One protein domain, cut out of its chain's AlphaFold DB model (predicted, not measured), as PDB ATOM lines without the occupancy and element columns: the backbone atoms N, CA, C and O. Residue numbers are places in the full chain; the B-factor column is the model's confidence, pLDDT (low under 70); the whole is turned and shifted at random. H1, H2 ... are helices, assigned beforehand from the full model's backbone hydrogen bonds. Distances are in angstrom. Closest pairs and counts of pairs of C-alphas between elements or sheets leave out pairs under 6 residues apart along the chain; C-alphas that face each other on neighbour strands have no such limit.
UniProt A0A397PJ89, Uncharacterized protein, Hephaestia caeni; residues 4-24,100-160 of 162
ATOM      1  N   GLN A   4      42.597 -17.840  -6.933       86.44
ATOM      2  CA  GLN A   4      42.312 -19.253  -6.702       86.44
ATOM      3  C   GLN A   4      40.848 -19.525  -6.316       86.44
ATOM      4  O   GLN A   4      40.260 -20.476  -6.819       86.44
ATOM      5  N   ALA A   5      40.250 -18.727  -5.426       91.50
ATOM      6  CA  ALA A   5      38.861 -18.929  -5.004       91.50
ATOM      7  C   ALA A   5      37.887 -18.763  -6.178       91.50
ATOM      8  O   ALA A   5      36.999 -19.591  -6.366       91.50
ATOM      9  N   TYR A   6      38.119 -17.740  -7.003       93.25
ATOM     10  CA  TYR A   6      37.322 -17.477  -8.197       93.25
ATOM     11  C   TYR A   6      37.376 -18.626  -9.209       93.25
ATOM     12  O   TYR A   6      36.356 -19.044  -9.743       93.25
ATOM     13  N   GLU A   7      38.568 -19.163  -9.470       94.06
ATOM     14  CA  GLU A   7      38.737 -20.257 -10.429       94.06
ATOM     15  C   GLU A   7      38.013 -21.534  -9.984       94.06
ATOM     16  O   GLU A   7      37.409 -22.217 -10.815       94.06
ATOM     17  N   ILE A   8      38.058 -21.846  -8.683       94.44
ATOM     18  CA  ILE A   8      37.385 -23.023  -8.126       94.44
ATOM     19  C   ILE A   8      35.863 -22.836  -8.144       94.44
ATOM     20  O   ILE A   8      35.156 -23.738  -8.590       94.44
ATOM     21  N   GLU A   9      35.369 -21.673  -7.709       95.69
ATOM     22  CA  GLU A   9      33.943 -21.320  -7.750       95.69
ATOM     23  C   GLU A   9      33.388 -21.465  -9.169       95.69
ATOM     24  O   GLU A   9      32.465 -22.249  -9.395       95.69
ATOM     25  N   ALA A  10      34.035 -20.825 -10.142       95.06
ATOM     26  CA  ALA A  10      33.595 -20.863 -11.526       95.06
ATOM     27  C   ALA A  10      33.651 -22.280 -12.122       95.06
ATOM     28  O   ALA A  10      32.834 -22.623 -12.976       95.06
ATOM     29  N   ALA A  11      34.613 -23.120 -11.722       95.19
ATOM     30  CA  ALA A  11      34.683 -24.510 -12.177       95.19
ATOM     31  C   ALA A  11      33.531 -25.364 -11.623       95.19
ATOM     32  O   ALA A  11      32.939 -26.147 -12.371       95.19
ATOM     33  N   LEU A  12      33.197 -25.196 -10.343       95.44
ATOM     34  CA  LEU A  12      32.091 -25.901  -9.696       95.44
ATOM     35  C   LEU A  12      30.732 -25.460 -10.254       95.44
ATOM     36  O   LEU A  12      29.917 -26.318 -10.593       95.44
ATOM     37  N   ASP A  13      30.513 -24.153 -10.431       95.25
ATOM     38  CA  ASP A  13      29.281 -23.618 -11.028       95.25
ATOM     39  C   ASP A  13      29.110 -24.097 -12.481       95.25
ATOM     40  O   ASP A  13      28.043 -24.597 -12.852       95.25
ATOM     41  N   ARG A  14      30.180 -24.073 -13.293       95.00
ATOM     42  CA  ARG A  14      30.135 -24.621 -14.661       95.00
ATOM     43  C   ARG A  14      29.792 -26.107 -14.685       95.00
ATOM     44  O   ARG A  14      28.966 -26.510 -15.503       95.00
ATOM     45  N   TYR A  15      30.397 -26.914 -13.811       95.31
ATOM     46  CA  TYR A  15      30.085 -28.342 -13.712       95.31
ATOM     47  C   TYR A  15      28.621 -28.575 -13.323       95.31
ATOM     48  O   TYR A  15      27.931 -29.371 -13.962       95.31
ATOM     49  N   ALA A  16      28.117 -27.845 -12.327       95.50
ATOM     50  CA  ALA A  16      26.723 -27.944 -11.921       95.50
ATOM     51  C   ALA A  16      25.778 -27.640 -13.096       95.50
ATOM     52  O   ALA A  16      24.869 -28.423 -13.399       95.50
ATOM     53  N   ARG A  17      26.027 -26.537 -13.812       94.88
ATOM     54  CA  ARG A  17      25.201 -26.104 -14.948       94.88
ATOM     55  C   ARG A  17      25.273 -27.056 -16.136       94.88
ATOM     56  O   ARG A  17      24.233 -27.343 -16.734       94.88
ATOM     57  N   SER A  18      26.455 -27.571 -16.476       94.62
ATOM     58  CA  SER A  18      26.616 -28.523 -17.586       94.62
ATOM     59  C   SER A  18      25.910 -29.853 -17.310       94.62
ATOM     60  O   SER A  18      25.372 -30.469 -18.231       94.62
ATOM     61  N   ALA A  19      25.809 -30.245 -16.039       94.12
ATOM     62  CA  ALA A  19      25.052 -31.408 -15.589       94.12
ATOM     63  C   ALA A  19      23.545 -31.137 -15.373       94.12
ATOM     64  O   ALA A  19      22.817 -32.023 -14.926       94.12
ATOM     65  N   GLY A  20      23.055 -29.944 -15.725       94.81
ATOM     66  CA  GLY A  20      21.627 -29.623 -15.769       94.81
ATOM     67  C   GLY A  20      21.078 -28.878 -14.554       94.81
ATOM     68  O   GLY A  20      19.873 -28.622 -14.524       94.81
ATOM     69  N   VAL A  21      21.916 -28.483 -13.589       95.38
ATOM     70  CA  VAL A  21      21.484 -27.616 -12.484       95.38
ATOM     71  C   VAL A  21      21.146 -26.237 -13.041       95.38
ATOM     72  O   VAL A  21      21.976 -25.560 -13.646       95.38
ATOM     73  N   LYS A  22      19.890 -25.835 -12.860       94.56
ATOM     74  CA  LYS A  22      19.349 -24.557 -13.327       94.56
ATOM     75  C   LYS A  22      18.571 -23.918 -12.178       94.56
ATOM     76  O   LYS A  22      17.359 -24.119 -12.110       94.56
ATOM     77  N   PRO A  23      19.259 -23.211 -11.264       92.88
ATOM     78  CA  PRO A  23      18.591 -22.422 -10.242       92.88
ATOM     79  C   PRO A  23      17.675 -21.411 -10.931       92.88
ATOM     80  O   PRO A  23      18.052 -20.830 -11.956       92.88
ATOM     81  N   VAL A  24      16.462 -21.248 -10.417       94.81
ATOM     82  CA  VAL A  24      15.499 -20.283 -10.960       94.81
ATOM     83  C   VAL A  24      15.452 -19.037 -10.089       94.81
ATOM     84  O   VAL A  24      15.654 -19.116  -8.882       94.81
ATOM     85  N   ALA A 100      22.358 -16.124  -2.790       90.31
ATOM     86  CA  ALA A 100      23.681 -15.823  -2.263       90.31
ATOM     87  C   ALA A 100      23.680 -15.941  -0.735       90.31
ATOM     88  O   ALA A 100      22.837 -15.353  -0.054       90.31
ATOM     89  N   LEU A 101      24.650 -16.676  -0.191       91.12
ATOM     90  CA  LEU A 101      24.804 -16.839   1.254       91.12
ATOM     91  C   LEU A 101      25.456 -15.606   1.885       91.12
ATOM     92  O   LEU A 101      26.251 -14.910   1.255       91.12
ATOM     93  N   ASN A 102      25.153 -15.367   3.158       88.69
ATOM     94  CA  ASN A 102      25.990 -14.536   4.021       88.69
ATOM     95  C   ASN A 102      27.092 -15.376   4.695       88.69
ATOM     96  O   ASN A 102      27.094 -16.607   4.632       88.69
ATOM     97  N   ASP A 103      28.002 -14.709   5.409       85.81
ATOM     98  CA  ASP A 103      29.081 -15.354   6.170       85.81
ATOM     99  C   ASP A 103      28.577 -16.415   7.166       85.81
ATOM    100  O   ASP A 103      29.263 -17.405   7.429       85.81
ATOM    101  N   TRP A 104      27.399 -16.210   7.761       86.69
ATOM    102  CA  TRP A 104      26.803 -17.152   8.710       86.69
ATOM    103  C   TRP A 104      26.282 -18.408   8.003       86.69
ATOM    104  O   TRP A 104      26.597 -19.520   8.427       86.69
ATOM    105  N   GLY A 105      25.566 -18.240   6.892       87.75
ATOM    106  CA  GLY A 105      25.082 -19.330   6.056       87.75
ATOM    107  C   GLY A 105      26.227 -20.143   5.476       87.75
ATOM    108  O   GLY A 105      26.230 -21.364   5.597       87.75
ATOM    109  N   ALA A 106      27.273 -19.477   4.983       89.69
ATOM    110  CA  ALA A 106      28.484 -20.145   4.514       89.69
ATOM    111  C   ALA A 106      29.097 -21.056   5.592       89.69
ATOM    112  O   ALA A 106      29.464 -22.190   5.296       89.69
ATOM    113  N   ARG A 107      29.163 -20.609   6.854       87.94
ATOM    114  CA  ARG A 107      29.697 -21.411   7.973       87.94
ATOM    115  C   ARG A 107      28.806 -22.591   8.358       87.94
ATOM    116  O   ARG A 107      29.328 -23.662   8.682       87.94
ATOM    117  N   ASN A 108      27.488 -22.408   8.344       87.50
ATOM    118  CA  ASN A 108      26.550 -23.488   8.649       87.50
ATOM    119  C   ASN A 108      26.620 -24.583   7.580       87.50
ATOM    120  O   ASN A 108      26.814 -25.754   7.913       87.50
ATOM    121  N   GLU A 109      26.565 -24.189   6.309       88.31
ATOM    122  CA  GLU A 109      26.663 -25.102   5.168       88.31
ATOM    123  C   GLU A 109      28.037 -25.789   5.114       88.31
ATOM    124  O   GLU A 109      28.142 -26.982   4.835       88.31
ATOM    125  N   LEU A 110      29.115 -25.088   5.486       87.44
ATOM    126  CA  LEU A 110      30.453 -25.676   5.559       87.44
ATOM    127  C   LEU A 110      30.513 -26.892   6.494       87.44
ATOM    128  O   LEU A 110      31.146 -27.894   6.164       87.44
ATOM    129  N   THR A 111      29.853 -26.820   7.653       83.75
ATOM    130  CA  THR A 111      29.822 -27.924   8.628       83.75
ATOM    131  C   THR A 111      29.125 -29.157   8.051       83.75
ATOM    132  O   THR A 111      29.559 -30.291   8.280       83.75
ATOM    133  N   HIS A 112      28.072 -28.932   7.266       83.50
ATOM    134  CA  HIS A 112      27.342 -29.978   6.565       83.50
ATOM    135  C   HIS A 112      28.236 -30.661   5.516       83.50
ATOM    136  O   HIS A 112      28.514 -31.860   5.630       83.50
ATOM    137  N   TYR A 113      28.814 -29.893   4.588       84.44
ATOM    138  CA  TYR A 113      29.636 -30.442   3.502       84.44
ATOM    139  C   TYR A 113      30.967 -31.041   3.956       84.44
ATOM    140  O   TYR A 113      31.448 -31.993   3.338       84.44
ATOM    141  N   ALA A 114      31.544 -30.556   5.058       82.50
ATOM    142  CA  ALA A 114      32.709 -31.188   5.678       82.50
ATOM    143  C   ALA A 114      32.441 -32.664   6.009       82.50
ATOM    144  O   ALA A 114      33.313 -33.517   5.834       82.50
ATOM    145  N   THR A 115      31.222 -32.962   6.463       80.56
ATOM    146  CA  THR A 115      30.804 -34.318   6.818       80.56
ATOM    147  C   THR A 115      30.412 -35.105   5.574       80.56
ATOM    148  O   THR A 115      30.936 -36.198   5.363       80.56
ATOM    149  N   GLU A 116      29.550 -34.562   4.714       79.31
ATOM    150  CA  GLU A 116      29.017 -35.303   3.562       79.31
ATOM    151  C   GLU A 116      30.101 -35.706   2.563       79.31
ATOM    152  O   GLU A 116      30.205 -36.881   2.193       79.31
ATOM    153  N   LEU A 117      30.994 -34.775   2.210       79.62
ATOM    154  CA  LEU A 117      32.087 -35.069   1.287       79.62
ATOM    155  C   LEU A 117      33.048 -36.106   1.868       79.62
ATOM    156  O   LEU A 117      33.630 -36.877   1.112       79.62
ATOM    157  N   SER A 118      33.195 -36.208   3.189       74.25
ATOM    158  CA  SER A 118      34.046 -37.244   3.790       74.25
ATOM    159  C   SER A 118      33.513 -38.672   3.591       74.25
ATOM    160  O   SER A 118      34.271 -39.631   3.724       74.25
ATOM    161  N   THR A 119      32.233 -38.821   3.234       78.31
ATOM    162  CA  THR A 119      31.541 -40.119   3.146       78.31
ATOM    163  C   THR A 119      31.235 -40.581   1.723       78.31
ATOM    164  O   THR A 119      30.746 -41.696   1.537       78.31
ATOM    165  N   ARG A 120      31.523 -39.748   0.718       78.44
ATOM    166  CA  ARG A 120      31.192 -39.998  -0.690       78.44
ATOM    167  C   ARG A 120      32.403 -39.790  -1.587       78.44
ATOM    168  O   ARG A 120      33.205 -38.897  -1.332       78.44
ATOM    169  N   ASP A 121      32.497 -40.581  -2.651       82.44
ATOM    170  CA  ASP A 121      33.550 -40.452  -3.670       82.44
ATOM    171  C   ASP A 121      33.103 -39.614  -4.881       82.44
ATOM    172  O   ASP A 121      33.941 -39.118  -5.637       82.44
ATOM    173  N   ASP A 122      31.793 -39.433  -5.068       88.25
ATOM    174  CA  ASP A 122      31.204 -38.605  -6.117       88.25
ATOM    175  C   ASP A 122      30.942 -37.164  -5.645       88.25
ATOM    176  O   ASP A 122      30.908 -36.878  -4.448       88.25
ATOM    177  N   LEU A 123      30.771 -36.247  -6.605       90.56
ATOM    178  CA  LEU A 123      30.262 -34.896  -6.363       90.56
ATOM    179  C   LEU A 123      28.975 -34.689  -7.174       90.56
ATOM    180  O   LEU A 123      29.045 -34.444  -8.388       90.56
ATOM    181  N   PRO A 124      27.797 -34.783  -6.537       91.12
ATOM    182  CA  PRO A 124      26.538 -34.437  -7.172       91.12
ATOM    183  C   PRO A 124      26.542 -32.992  -7.694       91.12
ATOM    184  O   PRO A 124      27.030 -32.090  -7.011       91.12
ATOM    185  N   PRO A 125      25.960 -32.730  -8.877       93.25
ATOM    186  CA  PRO A 125      25.913 -31.387  -9.453       93.25
ATOM    187  C   PRO A 125      25.291 -30.322  -8.541       93.25
ATOM    188  O   PRO A 125      25.764 -29.190  -8.514       93.25
ATOM    189  N   GLY A 126      24.249 -30.677  -7.781       91.31
ATOM    190  CA  GLY A 126      23.627 -29.765  -6.815       91.31
ATOM    191  C   GLY A 126      24.598 -29.352  -5.709       91.31
ATOM    192  O   GLY A 126      24.749 -28.167  -5.440       91.31
ATOM    193  N   GLU A 127      25.341 -30.308  -5.141       91.44
ATOM    194  CA  GLU A 127      26.373 -30.022  -4.134       91.44
ATOM    195  C   GLU A 127      27.479 -29.123  -4.703       91.44
ATOM    196  O   GLU A 127      27.925 -28.197  -4.031       91.44
ATOM    197  N   ALA A 128      27.879 -29.325  -5.964       94.12
ATOM    198  CA  ALA A 128      28.836 -28.435  -6.622       94.12
ATOM    199  C   ALA A 128      28.322 -26.988  -6.707       94.12
ATOM    200  O   ALA A 128      29.074 -26.057  -6.418       94.12
ATOM    201  N   PHE A 129      27.041 -26.796  -7.044       94.62
ATOM    202  CA  PHE A 129      26.416 -25.473  -7.036       94.62
ATOM    203  C   PHE A 129      26.418 -24.856  -5.631       94.62
ATOM    204  O   PHE A 129      26.850 -23.716  -5.463       94.62
ATOM    205  N   HIS A 130      26.005 -25.611  -4.613       93.12
ATOM    206  CA  HIS A 130      25.968 -25.125  -3.234       93.12
ATOM    207  C   HIS A 130      27.364 -24.732  -2.728       93.12
ATOM    208  O   HIS A 130      27.536 -23.643  -2.182       93.12
ATOM    209  N   ILE A 131      28.387 -25.548  -2.995       94.00
ATOM    210  CA  ILE A 131      29.777 -25.233  -2.634       94.00
ATOM    211  C   ILE A 131      30.266 -23.979  -3.374       94.00
ATOM    212  O   ILE A 131      30.952 -23.158  -2.766       94.00
ATOM    213  N   ALA A 132      29.881 -23.769  -4.637       94.69
ATOM    214  CA  ALA A 132      30.189 -22.526  -5.351       94.69
ATOM    215  C   ALA A 132      29.603 -21.293  -4.633       94.69
ATOM    216  O   ALA A 132      30.317 -20.309  -4.433       94.69
ATOM    217  N   ARG A 133      28.352 -21.365  -4.149       94.19
ATOM    218  CA  ARG A 133      27.729 -20.284  -3.355       94.19
ATOM    219  C   ARG A 133      28.441 -20.046  -2.011       94.19
ATOM    220  O   ARG A 133      28.559 -18.903  -1.579       94.19
ATOM    221  N   ILE A 134      28.961 -21.095  -1.364       94.00
ATOM    222  CA  ILE A 134      29.761 -20.971  -0.126       94.00
ATOM    223  C   ILE A 134      31.084 -20.238  -0.402       94.00
ATOM    224  O   ILE A 134      31.473 -19.367   0.377       94.00
ATOM    225  N   ILE A 135      31.768 -20.556  -1.509       94.62
ATOM    226  CA  ILE A 135      33.018 -19.879  -1.903       94.62
ATOM    227  C   ILE A 135      32.758 -18.405  -2.217       94.62
ATOM    228  O   ILE A 135      33.555 -17.558  -1.817       94.62
ATOM    229  N   GLU A 136      31.658 -18.089  -2.901       92.62
ATOM    230  CA  GLU A 136      31.278 -16.706  -3.202       92.62
ATOM    231  C   GLU A 136      31.090 -15.875  -1.922       92.62
ATOM    232  O   GLU A 136      31.599 -14.755  -1.837       92.62
ATOM    233  N   ALA A 137      30.428 -16.443  -0.909       92.31
ATOM    234  CA  ALA A 137      30.196 -15.785   0.374       92.31
ATOM    235  C   ALA A 137      31.474 -15.650   1.223       92.31
ATOM    236  O   ALA A 137      31.700 -14.615   1.845       92.31
ATOM    237  N   ALA A 138      32.344 -16.665   1.228       92.75
ATOM    238  CA  ALA A 138      33.538 -16.711   2.078       92.75
ATOM    239  C   ALA A 138      34.830 -17.054   1.297       92.75
ATOM    240  O   ALA A 138      35.522 -18.027   1.609       92.75
ATOM    241  N   PRO A 139      35.248 -16.227   0.316       93.31
ATOM    242  CA  PRO A 139      36.299 -16.578  -0.651       93.31
ATOM    243  C   PRO A 139      37.723 -16.599  -0.079       93.31
ATOM    244  O   PRO A 139      38.667 -16.973  -0.775       93.31
ATOM    245  N   ASN A 140      37.902 -16.130   1.156       92.38
ATOM    246  CA  ASN A 140      39.195 -16.086   1.841       92.38
ATOM    247  C   ASN A 140      39.228 -17.009   3.073       92.38
ATOM    248  O   ASN A 140      40.187 -16.952   3.839       92.38
ATOM    249  N   ASP A 141      38.179 -17.802   3.306       91.94
ATOM    250  CA  ASP A 141      38.133 -18.752   4.415       91.94
ATOM    251  C   ASP A 141      38.862 -20.047   4.018       91.94
ATOM    252  O   ASP A 141      38.479 -20.743   3.078       91.94
ATOM    253  N   GLU A 142      39.944 -20.377   4.726       91.38
ATOM    254  CA  GLU A 142      40.772 -21.547   4.408       91.38
ATOM    255  C   GLU A 142      40.025 -22.878   4.563       91.38
ATOM    256  O   GLU A 142      40.323 -23.835   3.843       91.38
ATOM    257  N   ALA A 143      39.036 -22.963   5.457       91.38
ATOM    258  CA  ALA A 143      38.237 -24.174   5.611       91.38
ATOM    259  C   ALA A 143      37.282 -24.356   4.420       91.38
ATOM    260  O   ALA A 143      37.152 -25.468   3.901       91.38
ATOM    261  N   VAL A 144      36.702 -23.258   3.921       92.31
ATOM    262  CA  VAL A 144      35.930 -23.245   2.665       92.31
ATOM    263  C   VAL A 144      36.809 -23.674   1.495       92.31
ATOM    264  O   VAL A 144      36.436 -24.569   0.736       92.31
ATOM    265  N   LEU A 145      38.013 -23.109   1.374       92.06
ATOM    266  CA  LEU A 145      38.939 -23.455   0.292       92.06
ATOM    267  C   LEU A 145      39.421 -24.910   0.362       92.06
ATOM    268  O   LEU A 145      39.616 -25.536  -0.682       92.06
ATOM    269  N   ALA A 146      39.597 -25.475   1.557       91.56
ATOM    270  CA  ALA A 146      39.954 -26.882   1.719       91.56
ATOM    271  C   ALA A 146      38.866 -27.808   1.151       91.56
ATOM    272  O   ALA A 146      39.171 -28.711   0.368       91.56
ATOM    273  N   ILE A 147      37.600 -27.545   1.479       91.31
ATOM    274  CA  ILE A 147      36.452 -28.298   0.958       91.31
ATOM    275  C   ILE A 147      36.277 -28.084  -0.544       91.31
ATOM    276  O   ILE A 147      36.116 -29.050  -1.290       91.31
ATOM    277  N   ALA A 148      36.413 -26.845  -1.009       92.12
ATOM    278  CA  ALA A 148      36.337 -26.504  -2.422       92.12
ATOM    279  C   ALA A 148      37.362 -27.284  -3.265       92.12
ATOM    280  O   ALA A 148      37.038 -27.779  -4.343       92.12
ATOM    281  N   ARG A 149      38.591 -27.463  -2.760       92.38
ATOM    282  CA  ARG A 149      39.628 -28.266  -3.434       92.38
ATOM    283  C   ARG A 149      39.282 -29.757  -3.478       92.38
ATOM    284  O   ARG A 149      39.562 -30.400  -4.488       92.38
ATOM    285  N   ILE A 150      38.680 -30.301  -2.418       91.62
ATOM    286  CA  ILE A 150      38.202 -31.694  -2.394       91.62
ATOM    287  C   ILE A 150      37.095 -31.881  -3.434       91.62
ATOM    288  O   ILE A 150      37.162 -32.816  -4.229       91.62
ATOM    289  N   ALA A 151      36.119 -30.972  -3.466       92.50
ATOM    290  CA  ALA A 151      35.035 -30.994  -4.440       92.50
ATOM    291  C   ALA A 151      35.572 -30.890  -5.877       92.50
ATOM    292  O   ALA A 151      35.246 -31.720  -6.723       92.50
ATOM    293  N   LEU A 152      36.485 -29.949  -6.143       92.69
ATOM    294  CA  LEU A 152      37.100 -29.781  -7.460       92.69
ATOM    295  C   LEU A 152      37.780 -31.066  -7.957       92.69
ATOM    296  O   LEU A 152      37.633 -31.433  -9.121       92.69
ATOM    297  N   ALA A 153      38.494 -31.779  -7.080       91.56
ATOM    298  CA  ALA A 153      39.166 -33.031  -7.429       91.56
ATOM    299  C   ALA A 153      38.198 -34.172  -7.802       91.56
ATOM    300  O   ALA A 153      38.623 -35.153  -8.415       91.56
ATOM    301  N   ARG A 154      36.914 -34.049  -7.443       91.12
ATOM    302  CA  ARG A 154      35.851 -35.025  -7.726       91.12
ATOM    303  C   ARG A 154      35.038 -34.704  -8.971       91.12
ATOM    304  O   ARG A 154      34.225 -35.532  -9.377       91.12
ATOM    305  N   ILE A 155      35.257 -33.547  -9.599       90.00
ATOM    306  CA  ILE A 155      34.653 -33.262 -10.900       90.00
ATOM    307  C   ILE A 155      35.163 -34.318 -11.898       90.00
ATOM    308  O   ILE A 155      36.380 -34.482 -12.055       90.00
ATOM    309  N   PRO A 156      34.271 -35.053 -12.589       84.62
ATOM    310  CA  PRO A 156      34.688 -36.019 -13.595       84.62
ATOM    311  C   PRO A 156      35.544 -35.339 -14.668       84.62
ATOM    312  O   PRO A 156      35.147 -34.317 -15.220       84.62
ATOM    313  N   LYS A 157      36.698 -35.921 -15.022       71.88
ATOM    314  CA  LYS A 157      37.639 -35.321 -15.994       71.88
ATOM    315  C   LYS A 157      36.995 -34.963 -17.343       71.88
ATOM    316  O   LYS A 157      37.374 -33.972 -17.944       71.88
ATOM    317  N   ALA A 158      35.989 -35.724 -17.780       59.06
ATOM    318  CA  ALA A 158      35.239 -35.450 -19.010       59.06
ATOM    319  C   ALA A 158      34.368 -34.177 -18.944       59.06
ATOM    320  O   ALA A 158      33.982 -33.656 -19.984       59.06
ATOM    321  N   ALA A 159      34.059 -33.677 -17.745       57.16
ATOM    322  CA  ALA A 159      33.284 -32.459 -17.521       57.16
ATOM    323  C   ALA A 159      34.161 -31.207 -17.311       57.16
ATOM    324  O   ALA A 159      33.627 -30.109 -17.213       57.16
ATOM    325  N   ALA A 160      35.492 -31.358 -17.244       49.56
ATOM    326  CA  ALA A 160      36.434 -30.255 -17.027       49.56
ATOM    327  C   ALA A 160      36.946 -29.597 -18.330       49.56
ATOM    328  O   ALA A 160      37.601 -28.559 -18.263       49.56
TER     329      ALA A 160
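AT A GLANCE: This is residues 4 to 24 and 100 to 160 of the 162 residues of an uncharacterized protein of Hephaestia caeni (UniProt A0A397PJ89). Four helices form a small bundle in which H3 and H4 make the middle, a hairpin of helices side by side, with H1 packed on one side of this pair and H2 on the other. H3 runs against the other three, and the packing is part aligned, part crossed. The printed part has 82 residues with four named helices, H1 to H4 along the chain, and no named strand; the class is all helix. It is compact, with a radius of gyration of the C-alphas of 11.5 A and a rounded outline of 33 by 29 by 23 A.

IN THESE COORDINATES: H1, residues 4 to 18, starts at C-alpha 4 (42.312, -19.253, -6.702) and is 21.2 A long. H2, residues 103 to 119, starts at C-alpha 103 (29.081, -15.354, 6.170), is 25.1 A long and has a kink of 29 degrees near residue 112. H3, residues 125 to 137, is 18.9 A long. H4, residues 142 to 154, is 18.8 A long and ends at C-alpha 154 (35.851, -35.025, -7.726).

HOW THE PARTS SIT: H3 and H4 are the hubs, touching three helices each. They form a helical hairpin at a shallow tilt of 26 degrees; their closest C-alphas, Ile 135 and Val 144, are 6.4 A apart. H1 touches H3 at a shallow tilt of 31 degrees, opposite ways, closest at the C-alphas of Ala 16 and Pro 125, 4.3 A. H1 touches H4 at 41 degrees, a steep tilt, closest at the C-alphas of Leu 12 and Leu 152, 6.7 A. H2, with residues 103 to 110 alone, touches residues 133 to 137 of H3; this hairpin has a tilt of 37 degrees, only just steep, and its closest C-alphas, Ala 106 and Ile 134, are 4.9 A apart. With residues 110 to 117 alone H2 touches H4, closest at the C-alphas of Leu 110 and Val 144, 6.7 A. H1 and H2 are apart. Every O i to N i+4 pair is within hydrogen-bond range in H1, H3 and H4, and 10 of 13 in H2.

THE WHOLE: The two farthest C-alphas, Trp 104 and Ala 158, are 34.3 A apart. Residues 25 to 99 are not printed, and C-alphas 24 and 100 are 12.7 A apart across this cut. The links H2 to H3 and H3 to H4 are tight. The mean pLDDT of the printed part is 89.0; residues 158 to 160 are under 70.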